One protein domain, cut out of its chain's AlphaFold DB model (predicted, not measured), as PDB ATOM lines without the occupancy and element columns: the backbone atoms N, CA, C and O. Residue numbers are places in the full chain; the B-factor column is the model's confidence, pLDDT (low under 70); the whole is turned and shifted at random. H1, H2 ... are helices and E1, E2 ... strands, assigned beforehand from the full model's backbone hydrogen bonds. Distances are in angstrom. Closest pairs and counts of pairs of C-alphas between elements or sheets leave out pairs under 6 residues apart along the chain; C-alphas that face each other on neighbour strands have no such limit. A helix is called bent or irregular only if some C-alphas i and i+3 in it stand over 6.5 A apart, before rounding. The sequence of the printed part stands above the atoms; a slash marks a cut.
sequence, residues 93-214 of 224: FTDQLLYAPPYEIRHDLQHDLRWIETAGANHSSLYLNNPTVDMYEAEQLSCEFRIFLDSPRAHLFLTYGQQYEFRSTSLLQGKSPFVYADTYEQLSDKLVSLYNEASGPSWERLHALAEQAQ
ATOM      1  N   PHE A  93      19.938 107.976  -0.573       93.75
ATOM      2  CA  PHE A  93      20.328 106.808   0.205       93.75
ATOM      3  C   PHE A  93      19.725 105.530  -0.377       93.75
ATOM      4  O   PHE A  93      20.454 104.617  -0.762       93.75
ATOM      5  N   THR A  94      18.395 105.496  -0.481       87.50
ATOM      6  CA  THR A  94      17.639 104.289  -0.834       87.50
ATOM      7  C   THR A  94      17.970 103.785  -2.243       87.50
ATOM      8  O   THR A  94      18.137 102.585  -2.436       87.50
ATOM      9  N   ASP A  95      18.178 104.691  -3.202       86.94
ATOM     10  CA  ASP A  95      18.459 104.328  -4.599       86.94
ATOM     11  C   ASP A  95      19.878 103.772  -4.829       86.94
ATOM     12  O   ASP A  95      20.125 103.104  -5.832       86.94
ATOM     13  N   GLN A  96      20.830 104.063  -3.935       91.25
ATOM     14  CA  GLN A  96      22.241 103.680  -4.104       91.25
ATOM     15  C   GLN A  96      22.684 102.543  -3.168       91.25
ATOM     16  O   GLN A  96      23.765 101.967  -3.351       91.25
ATOM     17  N   LEU A  97      21.886 102.230  -2.146       91.88
ATOM     18  CA  LEU A  97      22.200 101.180  -1.188       91.88
ATOM     19  C   LEU A  97      22.017  99.797  -1.829       91.88
ATOM     20  O   LEU A  97      20.927  99.451  -2.275       91.88
ATOM     21  N   LEU A  98      23.073  98.980  -1.848       90.25
ATOM     22  CA  LEU A  98      23.021  97.645  -2.445       90.25
ATOM     23  C   LEU A  98      22.651  96.594  -1.396       90.25
ATOM     24  O   LEU A  98      23.447  96.252  -0.522       90.25
ATOM     25  N   TYR A  99      21.448  96.042  -1.484       87.50
ATOM     26  CA  TYR A  99      21.020  94.938  -0.629       87.50
ATOM     27  C   TYR A  99      20.219  93.911  -1.424       87.50
ATOM     28  O   TYR A  99      19.502  94.241  -2.368       87.50
ATOM     29  N   ALA A 100      20.369  92.641  -1.052       81.00
ATOM     30  CA  ALA A 100      19.684  91.537  -1.708       81.00
ATOM     31  C   ALA A 100      18.276  91.333  -1.123       81.00
ATOM     32  O   ALA A 100      18.094  91.476   0.090       81.00
ATOM     33  N   PRO A 101      17.280  90.911  -1.921       81.44
ATOM     34  CA  PRO A 101      16.053  90.345  -1.376       81.44
ATOM     35  C   PRO A 101      16.349  89.167  -0.421       81.44
ATOM     36  O   PRO A 101      17.308  88.427  -0.647       81.44
ATOM     37  N   PRO A 102      15.537  88.955   0.631       85.75
ATOM     38  CA  PRO A 102      14.303  89.674   0.954       85.75
ATOM     39  C   PRO A 102      14.519  90.902   1.858       85.75
ATOM     40  O   PRO A 102      13.567  91.338   2.488       85.75
ATOM     41  N   TYR A 103      15.740  91.428   2.002       88.00
ATOM     42  CA  TYR A 103      15.979  92.547   2.916       88.00
ATOM     43  C   TYR A 103      15.223  93.805   2.484       88.00
ATOM     44  O   TYR A 103      15.086  94.083   1.295       88.00
ATOM     45  N   GLU A 104      14.764  94.572   3.467       91.38
ATOM     46  CA  GLU A 104      14.018  95.812   3.278       91.38
ATOM     47  C   GLU A 104      14.576  96.905   4.192       91.38
ATOM     48  O   GLU A 104      15.034  96.632   5.308       91.38
ATOM     49  N   ILE A 105      14.526  98.154   3.724       93.31
ATOM     50  CA  ILE A 105      14.822  99.321   4.556       93.31
ATOM     51  C   ILE A 105      13.566  99.669   5.356       93.31
ATOM     52  O   ILE A 105      12.489  99.882   4.802       93.31
ATOM     53  N   ARG A 106      13.713  99.769   6.674       94.06
ATOM     54  CA  ARG A 106      12.673 100.214   7.599       94.06
ATOM     55  C   ARG A 106      13.100 101.487   8.302       94.06
ATOM     56  O   ARG A 106      14.157 101.543   8.927       94.06
ATOM     57  N   HIS A 107      12.221 102.479   8.261       95.31
ATOM     58  CA  HIS A 107      12.406 103.769   8.912       95.31
ATOM     59  C   HIS A 107      11.059 104.280   9.424       95.31
ATOM     60  O   HIS A 107      10.096 104.356   8.665       95.31
ATOM     61  N   ASP A 108      10.979 104.617  10.712       95.81
ATOM     62  CA  ASP A 108       9.814 105.284  11.305       95.81
ATOM     63  C   ASP A 108      10.228 106.678  11.788       95.81
ATOM     64  O   ASP A 108      10.439 106.934  12.975       95.81
ATOM     65  N   LEU A 109      10.367 107.595  10.826       95.75
ATOM     66  CA  LEU A 109      10.806 108.961  11.095       95.75
ATOM     67  C   LEU A 109       9.901 109.672  12.107       95.75
ATOM     68  O   LEU A 109      10.379 110.408  12.966       95.75
ATOM     69  N   GLN A 110       8.585 109.469  12.021       95.94
ATOM     70  CA  GLN A 110       7.645 110.121  12.932       95.94
ATOM     71  C   GLN A 110       7.819 109.619  14.366       95.94
ATOM     72  O   GLN A 110       7.716 110.402  15.312       95.94
ATOM     73  N   HIS A 111       8.080 108.326  14.553       94.94
ATOM     74  CA  HIS A 111       8.438 107.790  15.857       94.94
ATOM     75  C   HIS A 111       9.747 108.387  16.379       94.94
ATOM     76  O   HIS A 111       9.760 108.890  17.502       94.94
ATOM     77  N   ASP A 112      10.800 108.424  15.563       95.56
ATOM     78  CA  ASP A 112      12.107 108.955  15.964       95.56
ATOM     79  C   ASP A 112      12.051 110.447  16.330       95.56
ATOM     80  O   ASP A 112      12.569 110.864  17.367       95.56
ATOM     81  N   LEU A 113      11.342 111.269  15.549       95.69
ATOM     82  CA  LEU A 113      11.193 112.701  15.835       95.69
ATOM     83  C   LEU A 113      10.394 112.973  17.121       95.69
ATOM     84  O   LEU A 113      10.629 113.984  17.789       95.69
ATOM     85  N   ARG A 114       9.481 112.078  17.526       94.94
ATOM     86  CA  ARG A 114       8.804 112.187  18.834       94.94
ATOM     87  C   ARG A 114       9.775 112.011  20.002       94.94
ATOM     88  O   ARG A 114       9.568 112.624  21.046       94.94
ATOM     89  N   TRP A 115      10.858 111.252  19.836       94.38
ATOM     90  CA  TRP A 115      11.865 111.080  20.889       94.38
ATOM     91  C   TRP A 115      12.683 112.343  21.184       94.38
ATOM     92  O   TRP A 115      13.271 112.458  22.264       94.38
ATOM     93  N   ILE A 116      12.682 113.325  20.275       94.00
ATOM     94  CA  ILE A 116      13.249 114.657  20.535       94.00
ATOM     95  C   ILE A 116      12.516 115.314  21.714       94.00
ATOM     96  O   ILE A 116      13.153 115.845  22.620       94.00
ATOM     97  N   GLU A 117      11.184 115.236  21.737       91.56
ATOM     98  CA  GLU A 117      10.356 115.812  22.800       91.56
ATOM     99  C   GLU A 117      10.530 115.063  24.126       91.56
ATOM    100  O   GLU A 117      10.701 115.681  25.176       91.56
ATOM    101  N   THR A 118      10.494 113.728  24.090       88.44
ATOM    102  CA  THR A 118      10.433 112.910  25.311       88.44
ATOM    103  C   THR A 118      11.790 112.715  25.981       88.44
ATOM    104  O   THR A 118      11.862 112.675  27.209       88.44
ATOM    105  N   ALA A 119      12.864 112.589  25.198       89.88
ATOM    106  CA  ALA A 119      14.192 112.226  25.692       89.88
ATOM    107  C   ALA A 119      15.302 113.193  25.253       89.88
ATOM    108  O   ALA A 119      16.457 113.004  25.636       89.88
ATOM    109  N   GLY A 120      14.990 114.217  24.452       91.12
ATOM    110  CA  GLY A 120      16.019 115.049  23.830       91.12
ATOM    111  C   GLY A 120      16.896 114.251  22.865       91.12
ATOM    112  O   GLY A 120      18.085 114.555  22.728       91.12
ATOM    113  N   ALA A 121      16.335 113.200  22.248       94.62
ATOM    114  CA  ALA A 121      17.040 112.422  21.241       94.62
ATOM    115  C   ALA A 121      17.497 113.337  20.099       94.62
ATOM    116  O   ALA A 121      16.863 114.337  19.784       94.62
ATOM    117  N   ASN A 122      18.631 113.000  19.501       95.94
ATOM    118  CA  ASN A 122      19.248 113.759  18.417       95.94
ATOM    119  C   ASN A 122      19.662 112.832  17.277       95.94
ATOM    120  O   ASN A 122      20.671 113.086  16.628       95.94
ATOM    121  N   HIS A 123      18.966 111.715  17.093       97.75
ATOM    122  CA  HIS A 123      19.243 110.766  16.028       97.75
ATOM    123  C   HIS A 123      17.959 110.114  15.522       97.75
ATOM    124  O   HIS A 123      16.951 110.102  16.223       97.75
ATOM    125  N   SER A 124      18.035 109.572  14.312       97.69
ATOM    126  CA  SER A 124      17.037 108.707  13.693       97.69
ATOM    127  C   SER A 124      17.747 107.479  13.128       97.69
ATOM    128  O   SER A 124      18.888 107.584  12.670       97.69
ATOM    129  N   SER A 125      17.105 106.317  13.200       97.56
ATOM    130  CA  SER A 125      17.711 105.053  12.782       97.56
ATOM    131  C   SER A 125      16.964 104.460  11.593       97.56
ATOM    132  O   SER A 125      15.756 104.232  11.658       97.56
ATOM    133  N   LEU A 126      17.699 104.161  10.520       97.06
ATOM    134  CA  LEU A 126      17.217 103.293   9.449       97.06
ATOM    135  C   LEU A 126      17.762 101.889   9.672       97.06
ATOM    136  O   LEU A 126      18.951 101.713   9.939       97.06
ATOM    137  N   TYR A 127      16.907 100.890   9.527       95.44
ATOM    138  CA  TYR A 127      17.282  99.492   9.666       95.44
ATOM    139  C   TYR A 127      17.202  98.820   8.310       95.44
ATOM    140  O   TYR A 127      16.219  99.000   7.601       95.44
ATOM    141  N   LEU A 128      18.203  98.014   7.974       93.06
ATOM    142  CA  LEU A 128      18.091  97.062   6.879       93.06
ATOM    143  C   LEU A 128      17.965  95.670   7.489       93.06
ATOM    144  O   LEU A 128      18.888  95.173   8.139       93.06
ATOM    145  N   ASN A 129      16.803  95.057   7.304       86.00
ATOM    146  CA  ASN A 129      16.470  93.780   7.914       86.00
ATOM    147  C   ASN A 129      15.702  92.866   6.961       86.00
ATOM    148  O   ASN A 129      14.992  93.304   6.066       86.00
ATOM    149  N   ASN A 130      15.861  91.563   7.178       86.25
ATOM    150  CA  ASN A 130      15.045  90.548   6.531       86.25
ATOM    151  C   ASN A 130      13.675  90.503   7.247       86.25
ATOM    152  O   ASN A 130      13.671  90.287   8.456       86.25
ATOM    153  N   PRO A 131      12.529  90.705   6.574       80.00
ATOM    154  CA  PRO A 131      11.212  90.723   7.209       80.00
ATOM    155  C   PRO A 131      10.775  89.349   7.736       80.00
ATOM    156  O   PRO A 131       9.993  89.277   8.683       80.00
ATOM    157  N   THR A 132      11.303  88.253   7.184       76.25
ATOM    158  CA  THR A 132      11.038  86.880   7.640       76.25
ATOM    159  C   THR A 132      12.106  86.425   8.634       76.25
ATOM    160  O   THR A 132      12.722  85.379   8.447       76.25
ATOM    161  N   VAL A 133      12.381  87.253   9.649       65.75
ATOM    162  CA  VAL A 133      13.444  87.021  10.642       65.75
ATOM    163  C   VAL A 133      13.308  85.637  11.278       65.75
ATOM    164  O   VAL A 133      12.325  85.367  11.967       65.75
ATOM    165  N   ASP A 134      14.352  84.821  11.146       70.00
ATOM    166  CA  ASP A 134      14.622  83.706  12.045       70.00
ATOM    167  C   ASP A 134      15.918  84.012  12.808       70.00
ATOM    168  O   ASP A 134      17.009  84.043  12.247       70.00
ATOM    169  N   MET A 135      15.790  84.279  14.108       67.00
ATOM    170  CA  MET A 135      16.912  84.614  14.994       67.00
ATOM    171  C   MET A 135      17.899  83.458  15.215       67.00
ATOM    172  O   MET A 135      18.975  83.672  15.784       67.00
ATOM    173  N   TYR A 136      17.528  82.246  14.800       66.19
ATOM    174  CA  TYR A 136      18.392  81.073  14.803       66.19
ATOM    175  C   TYR A 136      19.163  80.915  13.496       66.19
ATOM    176  O   TYR A 136      20.061  80.073  13.446       66.19
ATOM    177  N   GLU A 137      18.875  81.728  12.473       71.81
ATOM    178  CA  GLU A 137      19.584  81.602  11.213       71.81
ATOM    179  C   GLU A 137      21.031  82.062  11.312       71.81
ATOM    180  O   GLU A 137      21.363  83.157  11.779       71.81
ATOM    181  N   ALA A 138      21.914  81.179  10.855       69.00
ATOM    182  CA  ALA A 138      23.352  81.356  10.981       69.00
ATOM    183  C   ALA A 138      23.901  82.423  10.021       69.00
ATOM    184  O   ALA A 138      25.021  82.893  10.209       69.00
ATOM    185  N   GLU A 139      23.128  82.808   9.004       76.38
ATOM    186  CA  GLU A 139      23.565  83.632   7.874       76.38
ATOM    187  C   GLU A 139      22.672  84.869   7.690       76.38
ATOM    188  O   GLU A 139      22.160  85.153   6.608       76.38
ATOM    189  N   GLN A 140      22.490  85.640   8.766       81.50
ATOM    190  CA  GLN A 140      21.699  86.870   8.750       81.50
ATOM    191  C   GLN A 140      22.573  88.131   8.811       81.50
ATOM    192  O   GLN A 140      23.497  88.232   9.618       81.50
ATOM    193  N   LEU A 141      22.240  89.133   7.998       87.25
ATOM    194  CA  LEU A 141      22.767  90.484   8.133       87.25
ATOM    195  C   LEU A 141      21.928  91.284   9.142       87.25
ATOM    196  O   LEU A 141      20.698  91.270   9.107       87.25
ATOM    197  N   SER A 142      22.605  92.020  10.017       88.56
ATOM    198  CA  SER A 142      22.022  93.100  10.809       88.56
ATOM    199  C   SER A 142      22.670  94.411  10.413       88.56
ATOM    200  O   SER A 142      23.903  94.507  10.420       88.56
ATOM    201  N   CYS A 143      21.858  95.413  10.086       94.06
ATOM    202  CA  CYS A 143      22.364  96.732   9.764       94.06
ATOM    203  C   CYS A 143      21.473  97.843  10.334       94.06
ATOM    204  O   CYS A 143      20.261  97.851  10.114       94.06
ATOM    205  N   GLU A 144      22.092  98.793  11.037       97.19
ATOM    206  CA  GLU A 144      21.472 100.032  11.519       97.19
ATOM    207  C   GLU A 144      22.320 101.227  11.067       97.19
ATOM    208  O   GLU A 144      23.513 101.318  11.368       97.19
ATOM    209  N   PHE A 145      21.678 102.173  10.387       98.12
ATOM    210  CA  PHE A 145      22.218 103.484  10.055       98.12
ATOM    211  C   PHE A 145      21.661 104.496  11.054       98.12
ATOM    212  O   PHE A 145      20.547 104.993  10.890       98.12
ATOM    213  N   ARG A 146      22.424 104.803  12.107       98.44
ATOM    214  CA  ARG A 146      22.022 105.791  13.114       98.44
ATOM    215  C   ARG A 146      22.515 107.173  12.716       98.44
ATOM    216  O   ARG A 146      23.685 107.498  12.926       98.44
ATOM    217  N   ILE A 147      21.624 107.980  12.154       98.50
ATOM    218  CA  ILE A 147      21.904 109.324  11.644       98.50
ATOM    219  C   ILE A 147      21.650 110.337  12.749       98.50
ATOM    220  O   ILE A 147      20.557 110.379  13.305       98.50
ATOM    221  N   PHE A 148      22.636 111.166  13.084       98.31
ATOM    222  CA  PHE A 148      22.443 112.217  14.077       98.31
ATOM    223  C   PHE A 148      21.809 113.452  13.435       98.31
ATOM    224  O   PHE A 148      22.249 113.908  12.394       98.31
ATOM    225  N   LEU A 149      20.787 114.004  14.080       97.81
ATOM    226  CA  LEU A 149      19.996 115.145  13.626       97.81
ATOM    227  C   LEU A 149      20.566 116.489  14.095       97.81
ATOM    228  O   LEU A 149      20.042 117.532  13.719       97.81
ATOM    229  N   ASP A 150      21.609 116.485  14.931       96.88
ATOM    230  CA  ASP A 150      22.300 117.693  15.397       96.88
ATOM    231  C   ASP A 150      23.490 118.087  14.515       96.88
ATOM    232  O   ASP A 150      24.019 119.184  14.642       96.88
ATOM    233  N   SER A 151      23.953 117.193  13.648       97.00
ATOM    234  CA  SER A 151      25.099 117.409  12.768       97.00
ATOM    235  C   SER A 151      25.180 116.273  11.746       97.00
ATOM    236  O   SER A 151      24.820 115.154  12.105       97.00
ATOM    237  N   PRO A 152      25.695 116.500  10.520       98.31
ATOM    238  CA  PRO A 152      25.848 115.452   9.509       98.31
ATOM    239  C   PRO A 152      26.909 114.406   9.884       98.31
ATOM    240  O   PRO A 152      28.041 114.382   9.398       98.31
ATOM    241  N   ARG A 153      26.531 113.512  10.788       98.50
ATOM    242  CA  ARG A 153      27.326 112.375  11.231       98.50
ATOM    243  C   ARG A 153      26.431 111.179  11.496       98.50
ATOM    244  O   ARG A 153      25.249 111.324  11.804       98.50
ATOM    245  N   ALA A 154      27.016 109.998  11.433       98.62
ATOM    246  CA  ALA A 154      26.306 108.755  11.655       98.62
ATOM    247  C   ALA A 154      27.166 107.717  12.365       98.62
ATOM    248  O   ALA A 154      28.394 107.818  12.405       98.62
ATOM    249  N   HIS A 155      26.490 106.709  12.904       98.56
ATOM    250  CA  HIS A 155      27.084 105.454  13.332       98.56
ATOM    251  C   HIS A 155      26.460 104.327  12.500       98.56
ATOM    252  O   HIS A 155      25.242 104.154  12.519       98.56
ATOM    253  N   LEU A 156      27.287 103.586  11.765       98.19
ATOM    254  CA  LEU A 156      26.899 102.368  11.064       98.19
ATOM    255  C   LEU A 156      27.164 101.143  11.943       98.19
ATOM    256  O   LEU A 156      28.313 100.830  12.257       98.19
ATOM    257  N   PHE A 157      26.107 100.417  12.286       96.31
ATOM    258  CA  PHE A 157      26.208  99.079  12.852       96.31
ATOM    259  C   PHE A 157      26.001  98.085  11.717       96.31
ATOM    260  O   PHE A 157      24.945  98.099  11.098       96.31
ATOM    261  N   LEU A 158      26.998  97.248  11.430       93.62
ATOM    262  CA  LEU A 158      26.926  96.260  10.353       93.62
ATOM    263  C   LEU A 158      27.571  94.950  10.804       93.62
ATOM    264  O   LEU A 158      28.789  94.874  11.003       93.62
ATOM    265  N   THR A 159      26.746  93.920  10.967       90.75
ATOM    266  CA  THR A 159      27.179  92.600  11.436       90.75
ATOM    267  C   THR A 159      26.545  91.483  10.628       90.75
ATOM    268  O   THR A 159      25.416  91.624  10.167       90.75
ATOM    269  N   TYR A 160      27.235  90.353  10.535       87.81
ATOM    270  CA  TYR A 160      26.757  89.143   9.878       87.81
ATOM    271  C   TYR A 160      26.855  87.939  10.809       87.81
ATOM    272  O   TYR A 160      27.847  87.787  11.525       87.81
ATOM    273  N   GLY A 161      25.842  87.082  10.779       84.69
ATOM    274  CA  GLY A 161      25.779  85.844  11.541       84.69
ATOM    275  C   GLY A 161      24.591  85.792  12.498       84.69
ATOM    276  O   GLY A 161      23.736  86.678  12.515       84.69
ATOM    277  N   GLN A 162      24.568  84.753  13.330       81.38
ATOM    278  CA  GLN A 162      23.518  84.552  14.323       81.38
ATOM    279  C   GLN A 162      23.531  85.688  15.361       81.38
ATOM    280  O   GLN A 162      24.526  85.910  16.056       81.38
ATOM    281  N   GLN A 163      22.419  86.418  15.464       73.81
ATOM    282  CA  GLN A 163      22.294  87.539  16.405       73.81
ATOM    283  C   GLN A 163      22.081  87.053  17.845       73.81
ATOM    284  O   GLN A 163      22.596  87.652  18.793       73.81
ATOM    285  N   TYR A 164      21.343  85.953  18.012       70.88
ATOM    286  CA  TYR A 164      21.200  85.284  19.300       70.88
ATOM    287  C   TYR A 164      22.558  84.707  19.746       70.88
ATOM    288  O   TYR A 164      23.370  84.286  18.925       70.88
ATOM    289  N   GLU A 165      22.838  84.739  21.051       75.69
ATOM    290  CA  GLU A 165      24.140  84.372  21.649       75.69
ATOM    291  C   GLU A 165      25.350  85.234  21.239       75.69
ATOM    292  O   GLU A 165      26.482  84.855  21.536       75.69
ATOM    293  N   PHE A 166      25.148  86.399  20.608       75.56
ATOM    294  CA  PHE A 166      26.236  87.316  20.224       75.56
ATOM    295  C   PHE A 166      27.299  86.671  19.318       75.56
ATOM    296  O   PHE A 166      28.484  86.993  19.400       75.56
ATOM    297  N   ARG A 167      26.881  85.751  18.441       80.81
ATOM    298  CA  ARG A 167      27.769  85.055  17.497       80.81
ATOM    299  C   ARG A 167      27.927  85.790  16.162       80.81
ATOM    300  O   ARG A 167      28.475  85.231  15.213       80.81
ATOM    301  N   SER A 168      27.461  87.033  16.070       84.38
ATOM    302  CA  SER A 168      27.634  87.860  14.883       84.38
ATOM    303  C   SER A 168      29.031  88.482  14.835       84.38
ATOM    304  O   SER A 168      29.647  88.800  15.852       84.38
ATOM    305  N   THR A 169      29.551  88.657  13.625       87.19
ATOM    306  CA  THR A 169      30.842  89.303  13.372       87.19
ATOM    307  C   THR A 169      30.612  90.636  12.674       87.19
ATOM    308  O   THR A 169      29.776  90.734  11.778       87.19
ATOM    309  N   SER A 170      31.351  91.678  13.063       89.94
ATOM    310  CA  SER A 170      31.297  92.961  12.355       89.94
ATOM    311  C   SER A 170      31.880  92.837  10.948       89.94
ATOM    312  O   SER A 170      32.978  92.311  10.771       89.94
ATOM    313  N   LEU A 171      31.174  93.382   9.954       91.31
ATOM    314  CA  LEU A 171      31.649  93.410   8.567       91.31
ATOM    315  C   LEU A 171      32.540  94.615   8.246       91.31
ATOM    316  O   LEU A 171      33.091  94.700   7.155       91.31
ATOM    317  N   LEU A 172      32.726  95.550   9.182       89.75
ATOM    318  CA  LEU A 172      33.484  96.775   8.915       89.75
ATOM    319  C   LEU A 172      35.007  96.565   8.893       89.75
ATOM    320  O   LEU A 172      35.718  97.465   8.468       89.75
ATOM    321  N   GLN A 173      35.519  95.401   9.317       83.31
ATOM    322  CA  GLN A 173      36.921  94.965   9.151       83.31
ATOM    323  C   GLN A 173      37.984  96.059   9.413       83.31
ATOM    324  O   GLN A 173      38.858  96.319   8.590       83.31
ATOM    325  N   GLY A 174      37.911  96.734  10.564       84.25
ATOM    326  CA  GLY A 174      38.873  97.780  10.944       84.25
ATOM    327  C   GLY A 174      38.575  99.178  10.385       84.25
ATOM    328  O   GLY A 174      39.259 100.131  10.756       84.25
ATOM    329  N   LYS A 175      37.535  99.339   9.557       91.50
ATOM    330  CA  LYS A 175      36.981 100.651   9.202       91.50
ATOM    331  C   LYS A 175      36.223 101.242  10.394       91.50
ATOM    332  O   LYS A 175      35.591 100.524  11.171       91.50
ATOM    333  N   SER A 176      36.275 102.566  10.526       95.81
ATOM    334  CA  SER A 176      35.507 103.284  11.547       95.81
ATOM    335  C   SER A 176      34.005 103.146  11.273       95.81
ATOM    336  O   SER A 176      33.578 103.431  10.154       95.81
ATOM    337  N   PRO A 177      33.189 102.789  12.280       96.12
ATOM    338  CA  PRO A 177      31.737 102.797  12.145       96.12
ATOM    339  C   PRO A 177      31.154 104.220  12.232       96.12
ATOM    340  O   PRO A 177      30.000 104.439  11.870       96.12
ATOM    341  N   PHE A 178      31.938 105.199  12.700       98.12
ATOM    342  CA  PHE A 178      31.545 106.605  12.749       98.12
ATOM    343  C   PHE A 178      31.901 107.315  11.447       98.12
ATOM    344  O   PHE A 178      33.066 107.312  11.034       98.12
ATOM    345  N   VAL A 179      30.906 107.965  10.846       98.44
ATOM    346  CA  VAL A 179      31.024 108.701   9.582       98.44
ATOM    347  C   VAL A 179      30.652 110.159   9.813       98.44
ATOM    348  O   VAL A 179      29.676 110.447  10.501       98.44
ATOM    349  N   TYR A 180      31.424 111.074   9.231       98.38
ATOM    350  CA  TYR A 180      31.230 112.520   9.338       98.38
ATOM    351  C   TYR A 180      31.222 113.163   7.950       98.38
ATOM    352  O   TYR A 180      31.961 112.738   7.050       98.38
ATOM    353  N   ALA A 181      30.423 114.208   7.778       98.19
ATOM    354  CA  ALA A 181      30.338 115.000   6.561       98.19
ATOM    355  C   ALA A 181      29.980 116.460   6.871       98.19
ATOM    356  O   ALA A 181      29.653 116.795   8.011       98.19
ATOM    357  N   ASP A 182      30.024 117.314   5.847       97.62
ATOM    358  CA  ASP A 182      29.620 118.715   5.981       97.62
ATOM    359  C   ASP A 182      28.111 118.898   5.750       97.62
ATOM    360  O   ASP A 182      27.513 119.837   6.274       97.62
ATOM    361  N   THR A 183      27.480 117.986   4.996       97.50
ATOM    362  CA  THR A 183      26.037 117.991   4.697       97.50
ATOM    363  C   THR A 183      25.428 116.589   4.809       97.50
ATOM    364  O   THR A 183      26.143 115.583   4.786       97.50
ATOM    365  N   TYR A 184      24.099 116.503   4.931       97.50
ATOM    366  CA  TYR A 184      23.388 115.221   5.039       97.50
ATOM    367  C   TYR A 184      23.408 114.417   3.730       97.50
ATOM    368  O   TYR A 184      23.459 113.190   3.765       97.50
ATOM    369  N   GLU A 185      23.471 115.085   2.580       96.19
ATOM    370  CA  GLU A 185      23.634 114.451   1.269       96.19
ATOM    371  C   GLU A 185      25.016 113.796   1.147       96.19
ATOM    372  O   GLU A 185      25.134 112.652   0.719       96.19
ATOM    373  N   GLN A 186      26.074 114.497   1.570       97.62
ATOM    374  CA  GLN A 186      27.423 113.928   1.605       97.62
ATOM    375  C   GLN A 186      27.532 112.779   2.614       97.62
ATOM    376  O   GLN A 186      28.274 111.824   2.388       97.62
ATOM    377  N   LEU A 187      26.822 112.872   3.745       98.31
ATOM    378  CA  LEU A 187      26.756 111.795   4.729       98.31
ATOM    379  C   LEU A 187      26.124 110.535   4.126       98.31
ATOM    380  O   LEU A 187      26.646 109.443   4.348       98.31
ATOM    381  N   SER A 188      25.045 110.702   3.356       97.88
ATOM    382  CA  SER A 188      24.371 109.630   2.618       97.88
ATOM    383  C   SER A 188      25.343 108.904   1.688       97.88
ATOM    384  O   SER A 188      25.564 107.704   1.854       97.88
ATOM    385  N   ASP A 189      26.045 109.643   0.822       97.38
ATOM    386  CA  ASP A 189      27.029 109.071  -0.109       97.38
ATOM    387  C   ASP A 189      28.130 108.276   0.612       97.38
ATOM    388  O   ASP A 189      28.472 107.158   0.220       97.38
ATOM    389  N   LYS A 190      28.680 108.834   1.701       97.75
ATOM    390  CA  LYS A 190      29.737 108.172   2.482       97.75
ATOM    391  C   LYS A 190      29.241 106.903   3.169       97.75
ATOM    392  O   LYS A 190      29.981 105.922   3.219       97.75
ATOM    393  N   LEU A 191      28.026 106.915   3.717       97.75
ATOM    394  CA  LEU A 191      27.449 105.742   4.373       97.75
ATOM    395  C   LEU A 191      27.138 104.630   3.377       97.75
ATOM    396  O   LEU A 191      27.468 103.479   3.658       97.75
ATOM    397  N   VAL A 192      26.564 104.969   2.222       96.44
ATOM    398  CA  VAL A 192      26.305 104.011   1.143       96.44
ATOM    399  C   VAL A 192      27.610 103.377   0.666       96.44
ATOM    400  O   VAL A 192      27.701 102.154   0.601       96.44
ATOM    401  N   SER A 193      28.643 104.183   0.396       95.81
ATOM    402  CA  SER A 193      29.968 103.685   0.002       95.81
ATOM    403  C   SER A 193      30.560 102.755   1.064       95.81
ATOM    404  O   SER A 193      30.936 101.628   0.740       95.81
ATOM    405  N   LEU A 194      30.571 103.169   2.337       96.25
ATOM    406  CA  LEU A 194      31.098 102.350   3.431       96.25
ATOM    407  C   LEU A 194      30.365 101.011   3.545       96.25
ATOM    408  O   LEU A 194      31.005  99.963   3.664       96.25
ATOM    409  N   TYR A 195      29.035 101.046   3.512       95.31
ATOM    410  CA  TYR A 195      28.210  99.854   3.608       95.31
ATOM    411  C   TYR A 195      28.422  98.932   2.400       95.31
ATOM    412  O   TYR A 195      28.715  97.756   2.607       95.31
ATOM    413  N   ASN A 196      28.349  99.437   1.163       93.00
ATOM    414  CA  ASN A 196      28.491  98.629  -0.055       93.00
ATOM    415  C   ASN A 196      29.876  97.961  -0.118       93.00
ATOM    416  O   ASN A 196      29.983  96.777  -0.431       93.00
ATOM    417  N   GLU A 197      30.939  98.682   0.252       91.69
ATOM    418  CA  GLU A 197      32.292  98.123   0.319       91.69
ATOM    419  C   GLU A 197      32.444  97.047   1.401       91.69
ATOM    420  O   GLU A 197      33.152  96.065   1.198       91.69
ATOM    421  N   ALA A 198      31.833  97.247   2.573       91.06
ATOM    422  CA  ALA A 198      31.944  96.315   3.696       91.06
ATOM    423  C   ALA A 198      31.104  95.046   3.492       91.06
ATOM    424  O   ALA A 198      31.477  93.966   3.945       91.06
ATOM    425  N   SER A 199      29.966  95.178   2.816       84.56
ATOM    426  CA  SER A 199      28.992  94.102   2.639       84.56
ATOM    427  C   SER A 199      29.167  93.312   1.335       84.56
ATOM    428  O   SER A 199      28.723  92.168   1.271       84.56
ATOM    429  N   GLY A 200      29.882  93.857   0.338       73.00
ATOM    430  CA  GLY A 200      30.155  93.242  -0.973       73.00
ATOM    431  C   GLY A 200      30.458  91.733  -0.950       73.00
ATOM    432  O   GLY A 200      29.708  90.965  -1.553       73.00
ATOM    433  N   PRO A 201      31.486  91.264  -0.217       63.56
ATOM    434  CA  PRO A 201      31.821  89.835  -0.152       63.56
ATOM    435  C   PRO A 201      30.738  88.957   0.498       63.56
ATOM    436  O   PRO A 201      30.636  87.764   0.212       63.56
ATOM    437  N   SER A 202      29.924  89.522   1.391       64.94
ATOM    438  CA  SER A 202      28.807  88.816   2.028       64.94
ATOM    439  C   SER A 202      27.606  88.685   1.087       64.94
ATOM    440  O   SER A 202      26.846  87.726   1.222       64.94
ATOM    441  N   TRP A 203      27.454  89.584   0.107       65.38
ATOM    442  CA  TRP A 203      26.361  89.534  -0.868       65.38
ATOM    443  C   TRP A 203      26.485  88.414  -1.869       65.38
ATOM    444  O   TRP A 203      25.498  87.732  -2.110       65.38
ATOM    445  N   GLU A 204      27.676  88.188  -2.414       64.50
ATOM    446  CA  GLU A 204      27.908  87.074  -3.338       64.50
ATOM    447  C   GLU A 204      27.541  85.741  -2.676       64.50
ATOM    448  O   GLU A 204      26.886  84.889  -3.275       64.50
ATOM    449  N   ARG A 205      27.879  85.606  -1.389       63.66
ATOM    450  CA  ARG A 205      27.523  84.442  -0.580       63.66
ATOM    451  C   ARG A 205      26.014  84.346  -0.335       63.66
ATOM    452  O   ARG A 205      25.441  83.287  -0.571       63.66
ATOM    453  N   LEU A 206      25.363  85.427   0.102       61.59
ATOM    454  CA  LEU A 206      23.917  85.450   0.355       61.59
ATOM    455  C   LEU A 206      23.083  85.219  -0.916       61.59
ATOM    456  O   LEU A 206      22.095  84.491  -0.868       61.59
ATOM    457  N   HIS A 207      23.494  85.774  -2.059       59.78
ATOM    458  CA  HIS A 207      22.857  85.524  -3.353       59.78
ATOM    459  C   HIS A 207      22.996  84.064  -3.786       59.78
ATOM    460  O   HIS A 207      21.999  83.452  -4.162       59.78
ATOM    461  N   ALA A 208      24.195  83.480  -3.672       62.28
ATOM    462  CA  ALA A 208      24.414  82.073  -4.009       62.28
ATOM    463  C   ALA A 208      23.529  81.130  -3.174       62.28
ATOM    464  O   ALA A 208      23.026  80.131  -3.685       62.28
ATOM    465  N   LEU A 209      23.301  81.459  -1.901       59.12
ATOM    466  CA  LEU A 209      22.410  80.705  -1.015       59.12
ATOM    467  C   LEU A 209      20.934  80.899  -1.379       59.12
ATOM    468  O   LEU A 209      20.178  79.930  -1.408       59.12
ATOM    469  N   ALA A 210      20.518  82.127  -1.704       57.50
ATOM    470  CA  ALA A 210      19.148  82.422  -2.117       57.50
ATOM    471  C   ALA A 210      18.771  81.721  -3.437       57.50
ATOM    472  O   ALA A 210      17.663  81.198  -3.556       57.50
ATOM    473  N   GLU A 211      19.688  81.653  -4.406       61.09
ATOM    474  CA  GLU A 211      19.496  80.911  -5.660       61.09
ATOM    475  C   GLU A 211      19.380  79.397  -5.432       61.09
ATOM    476  O   GLU A 211      18.571  78.735  -6.080       61.09
ATOM    477  N   GLN A 212      20.133  78.844  -4.474       59.88
ATOM    478  CA  GLN A 212      20.035  77.433  -4.080       59.88
ATOM    479  C   GLN A 212      18.747  77.118  -3.305       59.88
ATOM    480  O   GLN A 212      18.229  76.005  -3.397       59.88
ATOM    481  N   ALA A 213      18.228  78.088  -2.549       53.00
ATOM    482  CA  ALA A 213      17.014  77.950  -1.750       53.00
ATOM    483  C   ALA A 213      15.721  78.099  -2.569       53.00
ATOM    484  O   ALA A 213      14.647  77.755  -2.067       53.00
ATOM    485  N   GLN A 214      15.784  78.572  -3.823       49.88
ATOM    486  CA  GLN A 214      14.619  78.540  -4.702       49.88
ATOM    487  C   GLN A 214      14.273  77.078  -5.012       49.88
ATOM    488  O   GLN A 214      15.074  76.378  -5.640       49.88
TER     489      GLN A 214
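What this domain is: This is residues 93 to 214 of the 224 residues of an uncharacterized protein of Pusillimonas sp. T2 (UniProt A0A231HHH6). A twisted antiparallel sheet of five strands has one long helix along one of its faces: the first arm of that helix, H3a, covers E4, and the second arm, H3b, bends away past the sheet. The short helix H1 packs on H3a, while H2 only grazes the sheet at E2. The printed part has 122 residues, with three named helices and five named strands in the order H1 E1 H2 E2 E3 E4 E5 H3; the sheet's order is E1 E2 E3 E4 E5, and the class is mixed, helices and strands. The whole is compact, with a radius of gyration of the C-alphas of 15.1 A, and its outline is elongated, 46 by 28 by 26 A.

Where its parts are: In the sheet, E3 is residues 141 to 148, 22.5 A from first to last C-alpha, and E4 is residues 153 to 160, 23.3 A, beginning at C-alpha 153 (27.326, 112.375, 11.231). E2 is residues 123 to 129, 19.0 A; the edge strands are E1, residues 104 to 106, and E5, residues 178 to 180. H1 is residues 93 to 96, with C-alpha 93 at (20.328, 106.808, 0.205), and H2 is residues 109 to 119, 15.3 A. H3, residues 184 to 213, was assigned as one helix by its hydrogen bonds but is bent: C-alphas 198 and 201 are 7.5 A apart. Its arms are H3a, residues 184 to 198, 20.8 A, and H3b, residues 201 to 213, 19.1 A, ending at C-alpha 213 (17.014, 77.950, -1.750).

How they stand to each other: E2, E3, E4 and E5 form a meander, each strand the antiparallel neighbour of the one before. E3 and E4 are a hairpin, with N 144 and O 157 within hydrogen-bond range at 2.9 A. So are E2 and E3, with N 126 and O 145 at 3.0 A, and E4 and E5, with N 154 and O 179 at 2.9 A. E1 and E2 are antiparallel, with N 106 and O 127 at 2.8 A. H3a is on the sheet at a height of 8.9 A, over E4 and along the strands, at 21 degrees to E4 on the local plane; the closest C-alphas of the two are those of Arg 153 and Leu 187, 6.6 A apart. H3a and the sheet E1 E2 E3 E4 E5 make two layers, a helix arm on one face of a sheet. H1 and H3a touch, through residues 188 to 192 of H3a alone; the closest C-alphas, of Phe 93 and Ser 188, are 5.5 A apart. H2 only grazes the sheet with its residues 109 to 116; the C-alphas of Asp 112 and Ser 124 are the closest of H2 and E2, at 5.4 A. H3a and H3b stand at a steep tilt of 67 degrees, and H3b is only just not on the sheet, with 4 pairs of C-alphas within 10 A. Every O i to N i+4 pair is within hydrogen-bond range in H3a, 5 of 7 are in H2 and 8 of 9 in H3b; H1 is too short for such a pair.

The domain as a whole: The C-alphas farthest apart, of Glu 117 and Gln 212, are 47.8 A from each other. The printed part has no cut. The links E2 to E3 and E4 to E5 are long, the latter being residues 161 to 177. The mean pLDDT of the printed part is 86.9; residues 133, 135 to 136, 138 and 201 to 214 are under 70.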